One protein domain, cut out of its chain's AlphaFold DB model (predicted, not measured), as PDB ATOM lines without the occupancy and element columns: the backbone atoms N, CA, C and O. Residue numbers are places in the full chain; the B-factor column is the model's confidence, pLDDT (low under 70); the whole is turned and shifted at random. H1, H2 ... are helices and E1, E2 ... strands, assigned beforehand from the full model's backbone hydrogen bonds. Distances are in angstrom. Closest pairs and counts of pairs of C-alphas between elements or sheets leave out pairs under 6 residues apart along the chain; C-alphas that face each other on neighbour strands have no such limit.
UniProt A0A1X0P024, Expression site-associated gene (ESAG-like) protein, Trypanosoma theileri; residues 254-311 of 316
ATOM      1  N   HIS A 254     -37.808 -13.627  -8.689       85.94
ATOM      2  CA  HIS A 254     -39.217 -13.603  -9.058       85.94
ATOM      3  C   HIS A 254     -39.656 -12.271  -9.680       85.94
ATOM      4  O   HIS A 254     -40.843 -12.110  -9.931       85.94
ATOM      5  N   THR A 255     -38.748 -11.347  -9.986       88.56
ATOM      6  CA  THR A 255     -39.073 -10.067 -10.630       88.56
ATOM      7  C   THR A 255     -38.583 -10.081 -12.081       88.56
ATOM      8  O   THR A 255     -37.381 -10.047 -12.336       88.56
ATOM      9  N   LEU A 256     -39.510 -10.165 -13.042       86.62
ATOM     10  CA  LEU A 256     -39.212 -10.404 -14.462       86.62
ATOM     11  C   LEU A 256     -38.345  -9.295 -15.065       86.62
ATOM     12  O   LEU A 256     -37.304  -9.578 -15.651       86.62
ATOM     13  N   TRP A 257     -38.708  -8.035 -14.820       86.44
ATOM     14  CA  TRP A 257     -37.966  -6.895 -15.358       86.44
ATOM     15  C   TRP A 257     -36.536  -6.798 -14.801       86.44
ATOM     16  O   TRP A 257     -35.652  -6.298 -15.490       86.44
ATOM     17  N   ILE A 258     -36.259  -7.294 -13.583       87.00
ATOM     18  CA  ILE A 258     -34.884  -7.294 -13.046       87.00
ATOM     19  C   ILE A 258     -34.008  -8.210 -13.904       87.00
ATOM     20  O   ILE A 258     -32.924  -7.814 -14.326       87.00
ATOM     21  N   LYS A 259     -34.486  -9.414 -14.225       81.69
ATOM     22  CA  LYS A 259     -33.727 -10.344 -15.071       81.69
ATOM     23  C   LYS A 259     -33.408  -9.736 -16.436       81.69
ATOM     24  O   LYS A 259     -32.284  -9.868 -16.899       81.69
ATOM     25  N   GLU A 260     -34.362  -9.034 -17.039       81.19
ATOM     26  CA  GLU A 260     -34.205  -8.416 -18.362       81.19
ATOM     27  C   GLU A 260     -33.210  -7.242 -18.363       81.19
ATOM     28  O   GLU A 260     -32.366  -7.137 -19.255       81.19
ATOM     29  N   ILE A 261     -33.273  -6.370 -17.352       85.50
ATOM     30  CA  ILE A 261     -32.422  -5.172 -17.275       85.50
ATOM     31  C   ILE A 261     -30.965  -5.534 -17.014       85.50
ATOM     32  O   ILE A 261     -30.070  -4.985 -17.655       85.50
ATOM     33  N   TYR A 262     -30.723  -6.432 -16.058       84.06
ATOM     34  CA  TYR A 262     -29.370  -6.744 -15.593       84.06
ATOM     35  C   TYR A 262     -28.737  -7.924 -16.341       84.06
ATOM     36  O   TYR A 262     -27.638  -8.341 -15.989       84.06
ATOM     37  N   TYR A 263     -29.390  -8.428 -17.396       82.38
ATOM     38  CA  TYR A 263     -28.828  -9.455 -18.273       82.38
ATOM     39  C   TYR A 263     -27.556  -8.986 -18.995       82.38
ATOM     40  O   TYR A 263     -26.627  -9.768 -19.179       82.38
ATOM     41  N   SER A 264     -27.494  -7.711 -19.403       86.56
ATOM     42  CA  SER A 264     -26.325  -7.145 -20.086       86.56
ATOM     43  C   SER A 264     -26.113  -5.656 -19.769       86.56
ATOM     44  O   SER A 264     -27.082  -4.935 -19.499       86.56
ATOM     45  N   PRO A 265     -24.870  -5.138 -19.861       88.31
ATOM     46  CA  PRO A 265     -24.602  -3.702 -19.752       88.31
ATOM     47  C   PRO A 265     -25.371  -2.854 -20.779       88.31
ATOM     48  O   PRO A 265     -25.771  -1.727 -20.479       88.31
ATOM     49  N   GLN A 266     -25.601  -3.386 -21.983       90.62
ATOM     50  CA  GLN A 266     -26.359  -2.725 -23.046       90.62
ATOM     51  C   GLN A 266     -27.838  -2.585 -22.670       90.62
ATOM     52  O   GLN A 266     -28.398  -1.498 -22.823       90.62
ATOM     53  N   SER A 267     -28.444  -3.642 -22.116       88.38
ATOM     54  CA  SER A 267     -29.821  -3.622 -21.603       88.38
ATOM     55  C   SER A 267     -29.984  -2.555 -20.524       88.38
ATOM     56  O   SER A 267     -30.863  -1.696 -20.622       88.38
ATOM     57  N   LEU A 268     -29.079  -2.539 -19.539       88.38
ATOM     58  CA  LEU A 268     -29.090  -1.550 -18.462       88.38
ATOM     59  C   LEU A 268     -28.951  -0.117 -18.996       88.38
ATOM     60  O   LEU A 268     -29.670   0.782 -18.553       88.38
ATOM     61  N   ARG A 269     -28.056   0.110 -19.966       88.06
ATOM     62  CA  ARG A 269     -27.875   1.428 -20.595       88.06
ATOM     63  C   ARG A 269     -29.126   1.872 -21.354       88.06
ATOM     64  O   ARG A 269     -29.546   3.013 -21.183       88.06
ATOM     65  N   SER A 270     -29.730   0.981 -22.139       89.69
ATOM     66  CA  SER A 270     -30.957   1.258 -22.896       89.69
ATOM     67  C   SER A 270     -32.116   1.627 -21.968       89.69
ATOM     68  O   SER A 270     -32.756   2.666 -22.135       89.69
ATOM     69  N   VAL A 271     -32.321   0.847 -20.906       89.50
ATOM     70  CA  VAL A 271     -33.367   1.109 -19.910       89.50
ATOM     71  C   VAL A 271     -33.122   2.425 -19.183       89.50
ATOM     72  O   VAL A 271     -34.054   3.202 -18.998       89.50
ATOM     73  N   ARG A 272     -31.871   2.730 -18.822       88.38
ATOM     74  CA  ARG A 272     -31.520   4.021 -18.223       88.38
ATOM     75  C   ARG A 272     -31.873   5.191 -19.142       88.38
ATOM     76  O   ARG A 272     -32.405   6.183 -18.649       88.38
ATOM     77  N   CYS A 273     -31.600   5.087 -20.443       87.94
ATOM     78  CA  CYS A 273     -31.994   6.107 -21.416       87.94
ATOM     79  C   CYS A 273     -33.516   6.281 -21.442       87.94
ATOM     80  O   CYS A 273     -33.982   7.402 -21.261       87.94
ATOM     81  N   ARG A 274     -34.278   5.185 -21.539       90.00
ATOM     82  CA  ARG A 274     -35.751   5.216 -21.542       90.00
ATOM     83  C   ARG A 274     -36.342   5.812 -20.267       90.00
ATOM     84  O   ARG A 274     -37.229   6.652 -20.332       90.00
ATOM     85  N   VAL A 275     -35.825   5.443 -19.096       88.38
ATOM     86  CA  VAL A 275     -36.273   6.022 -17.816       88.38
ATOM     87  C   VAL A 275     -36.037   7.538 -17.775       88.38
ATOM     88  O   VAL A 275     -36.835   8.273 -17.203       88.38
ATOM     89  N   LEU A 276     -34.961   8.031 -18.392       85.00
ATOM     90  CA  LEU A 276     -34.671   9.466 -18.445       85.00
ATOM     91  C   LEU A 276     -35.515  10.214 -19.492       85.00
ATOM     92  O   LEU A 276     -35.907  11.354 -19.241       85.00
ATOM     93  N   SER A 277     -35.795   9.605 -20.649       86.12
ATOM     94  CA  SER A 277     -36.478  10.266 -21.770       86.12
ATOM     95  C   SER A 277     -38.000  10.087 -21.780       86.12
ATOM     96  O   SER A 277     -38.713  11.021 -22.155       86.12
ATOM     97  N   GLU A 278     -38.491   8.916 -21.372       90.38
ATOM     98  CA  GLU A 278     -39.876   8.458 -21.566       90.38
ATOM     99  C   GLU A 278     -40.664   8.299 -20.264       90.38
ATOM    100  O   GLU A 278     -41.890   8.364 -20.294       90.38
ATOM    101  N   ALA A 279     -40.012   8.045 -19.124       90.06
ATOM    102  CA  ALA A 279     -40.753   7.756 -17.900       90.06
ATOM    103  C   ALA A 279     -41.366   9.028 -17.300       90.06
ATOM    104  O   ALA A 279     -40.669   9.995 -16.971       90.06
ATOM    105  N   PHE A 280     -42.682   8.982 -17.095       91.19
ATOM    106  CA  PHE A 280     -43.447  10.014 -16.406       91.19
ATOM    107  C   PHE A 280     -44.108   9.449 -15.156       91.19
ATOM    108  O   PHE A 280     -44.545   8.298 -15.121       91.19
ATOM    109  N   VAL A 281     -44.210  10.294 -14.141       91.19
ATOM    110  CA  VAL A 281     -44.934  10.026 -12.905       91.19
ATOM    111  C   VAL A 281     -46.153  10.931 -12.895       91.19
ATOM    112  O   VAL A 281     -46.013  12.156 -12.923       91.19
ATOM    113  N   LYS A 282     -47.340  10.323 -12.872       94.62
ATOM    114  CA  LYS A 282     -48.595  11.050 -12.687       94.62
ATOM    115  C   LYS A 282     -48.872  11.194 -11.201       94.62
ATOM    116  O   LYS A 282     -48.813  10.213 -10.458       94.62
ATOM    117  N   VAL A 283     -49.179  12.410 -10.783       94.12
ATOM    118  CA  VAL A 283     -49.458  12.743  -9.392       94.12
ATOM    119  C   VAL A 283     -50.711  13.599  -9.332       94.12
ATOM    120  O   VAL A 283     -50.761  14.634  -9.985       94.12
ATOM    121  N   GLN A 284     -51.697  13.194  -8.539       95.12
ATOM    122  CA  GLN A 284     -52.803  14.063  -8.162       95.12
ATOM    123  C   GLN A 284     -52.452  14.781  -6.858       95.12
ATOM    124  O   GLN A 284     -52.189  14.141  -5.831       95.12
ATOM    125  N   ASP A 285     -52.431  16.109  -6.910       92.81
ATOM    126  CA  ASP A 285     -52.079  16.949  -5.771       92.81
ATOM    127  C   ASP A 285     -53.200  17.046  -4.720       92.81
ATOM    128  O   ASP A 285     -54.288  16.468  -4.834       92.81
ATOM    129  N   ALA A 286     -52.928  17.800  -3.656       91.06
ATOM    130  CA  ALA A 286     -53.874  18.033  -2.578       91.06
ATOM    131  C   ALA A 286     -55.164  18.733  -3.035       91.06
ATOM    132  O   ALA A 286     -56.195  18.563  -2.389       91.06
ATOM    133  N   TYR A 287     -55.163  19.464  -4.144       89.31
ATOM    134  CA  TYR A 287     -56.342  20.164  -4.654       89.31
ATOM    135  C   TYR A 287     -57.150  19.294  -5.624       89.31
ATOM    136  O   TYR A 287     -58.369  19.437  -5.719       89.31
ATOM    137  N   GLY A 288     -56.519  18.288  -6.227       89.81
ATOM    138  CA  GLY A 288     -57.130  17.401  -7.210       89.81
ATOM    139  C   GLY A 288     -56.606  17.557  -8.616       89.81
ATOM    140  O   GLY A 288     -57.124  16.887  -9.504       89.81
ATOM    141  N   TYR A 289     -55.613  18.415  -8.832       92.81
ATOM    142  CA  TYR A 289     -55.024  18.577 -10.146       92.81
ATOM    143  C   TYR A 289     -54.032  17.453 -10.404       92.81
ATOM    144  O   TYR A 289     -53.199  17.121  -9.554       92.81
ATOM    145  N   THR A 290     -54.138  16.862 -11.590       94.69
ATOM    146  CA  THR A 290     -53.226  15.821 -12.051       94.69
ATOM    147  C   THR A 290     -52.059  16.464 -12.786       94.69
ATOM    148  O   THR A 290     -52.228  17.110 -13.819       94.69
ATOM    149  N   HIS A 291     -50.857  16.241 -12.269       93.94
ATOM    150  CA  HIS A 291     -49.594  16.697 -12.836       93.94
ATOM    151  C   HIS A 291     -48.808  15.508 -13.382       93.94
ATOM    152  O   HIS A 291     -48.861  14.405 -12.831       93.94
ATOM    153  N   ALA A 292     -48.044  15.733 -14.448       94.38
ATOM    154  CA  ALA A 292     -47.125  14.746 -14.998       94.38
ATOM    155  C   ALA A 292     -45.692  15.272 -14.903       94.38
ATOM    156  O   ALA A 292     -45.335  16.264 -15.536       94.38
ATOM    157  N   TYR A 293     -44.857  14.582 -14.132       91.19
ATOM    158  CA  TYR A 293     -43.449  14.928 -13.967       91.19
ATOM    159  C   TYR A 293     -42.573  13.915 -14.688       91.19
ATOM    160  O   TYR A 293     -42.841  12.713 -14.650       91.19
ATOM    161  N   ARG A 294     -41.483  14.375 -15.306       89.94
ATOM    162  CA  ARG A 294     -40.437  13.464 -15.785       89.94
ATOM    163  C   ARG A 294     -39.827  12.741 -14.590       89.94
ATOM    164  O   ARG A 294     -39.446  13.384 -13.614       89.94
ATOM    165  N   TYR A 295     -39.682  11.423 -14.690       87.56
ATOM    166  CA  TYR A 295     -39.152  10.594 -13.609       87.56
ATOM    167  C   TYR A 295     -37.792  11.098 -13.111       87.56
ATOM    168  O   TYR A 295     -37.590  11.245 -11.907       87.56
ATOM    169  N   GLY A 296     -36.889  11.446 -14.037       82.25
ATOM    170  CA  GLY A 296     -35.548  11.945 -13.718       82.25
ATOM    171  C   GLY A 296     -35.512  13.234 -12.887       82.25
ATOM    172  O   GLY A 296     -34.506  13.482 -12.230       82.25
ATOM    173  N   ASN A 297     -36.597  14.019 -12.877       83.75
ATOM    174  CA  ASN A 297     -36.708  15.234 -12.065       83.75
ATOM    175  C   ASN A 297     -37.107  14.927 -10.614       83.75
ATOM    176  O   ASN A 297     -36.835  15.731  -9.728       83.75
ATOM    177  N   LEU A 298     -37.760  13.786 -10.372       81.81
ATOM    178  CA  LEU A 298     -38.204  13.358  -9.041       81.81
ATOM    179  C   LEU A 298     -37.212  12.396  -8.386       81.81
ATOM    180  O   LEU A 298     -37.001  12.430  -7.178       81.81
ATOM    181  N   CYS A 299     -36.629  11.500  -9.179       80.06
ATOM    182  CA  CYS A 299     -35.724  10.461  -8.715       80.06
ATOM    183  C   CYS A 299     -34.508  10.397  -9.645       80.06
ATOM    184  O   CYS A 299     -34.669  10.136 -10.842       80.06
ATOM    185  N   PRO A 300     -33.275  10.561  -9.132       78.00
ATOM    186  CA  PRO A 300     -32.085  10.368  -9.947       78.00
ATOM    187  C   PRO A 300     -32.059   8.944 -10.522       78.00
ATOM    188  O   PRO A 300     -31.928   7.964  -9.787       78.00
ATOM    189  N   ALA A 301     -32.138   8.802 -11.850       71.19
ATOM    190  CA  ALA A 301     -32.197   7.482 -12.497       71.19
ATOM    191  C   ALA A 301     -30.984   6.593 -12.160       71.19
ATOM    192  O   ALA A 301     -31.094   5.370 -12.096       71.19
ATOM    193  N   LYS A 302     -29.823   7.221 -11.907       71.69
ATOM    194  CA  LYS A 302     -28.594   6.543 -11.469       71.69
ATOM    195  C   LYS A 302     -28.750   5.826 -10.125       71.69
ATOM    196  O   LYS A 302     -28.034   4.862  -9.892       71.69
ATOM    197  N   ASP A 303     -29.642   6.303  -9.262       75.38
ATOM    198  CA  ASP A 303     -29.870   5.749  -7.929       75.38
ATOM    199  C   ASP A 303     -31.084   4.814  -7.940       75.38
ATOM    200  O   ASP A 303     -31.042   3.746  -7.338       75.38
ATOM    201  N   ALA A 304     -32.102   5.126  -8.748       75.50
ATOM    202  CA  ALA A 304     -33.265   4.263  -8.955       75.50
ATOM    203  C   ALA A 304     -32.912   2.876  -9.531       75.50
ATOM    204  O   ALA A 304     -33.518   1.872  -9.162       75.50
ATOM    205  N   LEU A 305     -31.913   2.797 -10.418       80.19
ATOM    206  CA  LEU A 305     -31.446   1.539 -11.018       80.19
ATOM    207  C   LEU A 305     -30.327   0.854 -10.214       80.19
ATOM    208  O   LEU A 305     -29.742  -0.125 -10.680       80.19
ATOM    209  N   LYS A 306     -30.006   1.323  -9.005       79.75
ATOM    210  CA  LYS A 306     -29.177   0.561  -8.064       79.75
ATOM    211  C   LYS A 306     -30.108  -0.225  -7.158       79.75
ATOM    212  O   LYS A 306     -30.712   0.358  -6.269       79.75
ATOM    213  N   LEU A 307     -30.192  -1.546  -7.321       74.75
ATOM    214  CA  LEU A 307     -31.059  -2.406  -6.493       74.75
ATOM    215  C   LEU A 307     -30.747  -2.351  -4.984       74.75
ATOM    216  O   LEU A 307     -31.463  -2.957  -4.198       74.75
ATOM    217  N   SER A 308     -29.718  -1.613  -4.555       72.69
ATOM    218  CA  SER A 308     -29.439  -1.330  -3.148       72.69
ATOM    219  C   SER A 308     -30.632  -0.731  -2.403       72.69
ATOM    220  O   SER A 308     -30.745  -0.982  -1.211       72.69
ATOM    221  N   TRP A 309     -31.545  -0.013  -3.076       71.31
ATOM    222  CA  TRP A 309     -32.772   0.484  -2.436       71.31
ATOM    223  C   TRP A 309     -33.710  -0.637  -1.971       71.31
ATOM    224  O   TRP A 309     -34.471  -0.433  -1.034       71.31
ATOM    225  N   LEU A 310     -33.634  -1.834  -2.568       66.94
ATOM    226  CA  LEU A 310     -34.331  -3.017  -2.054       66.94
ATOM    227  C   LEU A 310     -33.676  -3.547  -0.774       66.94
ATOM    228  O   LEU A 310     -34.327  -4.234  -0.005       66.94
ATOM    229  N   ALA A 311     -32.394  -3.262  -0.546       62.12
ATOM    230  CA  ALA A 311     -31.628  -3.757   0.595       62.12
ATOM    231  C   ALA A 311     -31.458  -2.728   1.723       62.12
ATOM    232  O   ALA A 311     -30.892  -3.072   2.761       62.12
TER     233      ALA A 311
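What this domain is: This is residues 254 to 311 of the 316 residues of the protein "Expression site-associated gene (ESAG-like) protein" of Trypanosoma theileri (UniProt A0A1X0P024). A hairpin of two strands, E1 and E2, and one longer helix, H2, follow one another along the long axis; after E2 the chain folds back beside residues 272 to 276 of H2 through the short helices H3 and H4. H1 makes a corner with H2 at the end away from the hairpin, and H5, at the end of the printed part, touches no helix. The printed part has 58 residues, with five named helices and two named strands in the order H1, H2, E1, E2, H3, H4, H5; the sheet, of order E1 - E2, is antiparallel, and the class is mixed, helices and strands. The whole is loose, with a radius of gyration of the C-alphas of 13.7 A, and elongated, spanning 43 by 25 by 18 A.

How they stand to each other: E1, residues 280 to 285, and E2, residues 290 to 294, form a hairpin, antiparallel at 147 degrees between their directions. N 281 and O 293 are 2.8 A apart and N 283 and O 291 are 2.9 A apart, both within hydrogen-bond range. H2, residues 265 to 277, is the hub, touching three helices. With residues 275 to 276 alone it touches H3, residues 295 to 298; the closest C-alphas, of Leu 276 and Gly 296, are 5.4 A apart. With residues 272 to 276 alone it touches H4, residues 301 to 304; the closest C-alphas, of Arg 272 and Ala 301, are 6.7 A apart. H2 and H1, residues 256 to 261, touch only at the corner by their link, with the closest C-alphas, of Ile 261 and Leu 268, 5.1 A apart and their lines about perpendicular at 80 degrees. H4 and H5, residues 308 to 311, meet only through their link. H1 and H5 are apart, as are H2 and H5. In H1 and H2 every O i to N i+4 pair is within hydrogen-bond range; H3, H4 and H5 are too short for such a pair, and their single O i to N i+3 pair is within range in H3 and H5 but not in H4.

Where its parts are: E1 is 15.4 A long from first to last C-alpha and E2 13.5 A. H2 is 18.4 A long, from C-alpha 265 at (-24.602, -3.702, -19.752) to C-alpha 277 at (-36.478, 10.266, -21.770). H1 measures 9.0 A, H3 5.4 A, H4 4.9 A and H5 5.0 A, the last ending with C-alpha 311 at (-31.628, -3.757, 0.595).

The domain as a whole: The two C-alphas farthest apart, of Ser 264 and Tyr 287, are 43.4 A apart. The printed part has no cut, and the six links between its named elements are tight. The mean pLDDT of the printed part is 85.3; residues 310 to 311, in H5, are under 70.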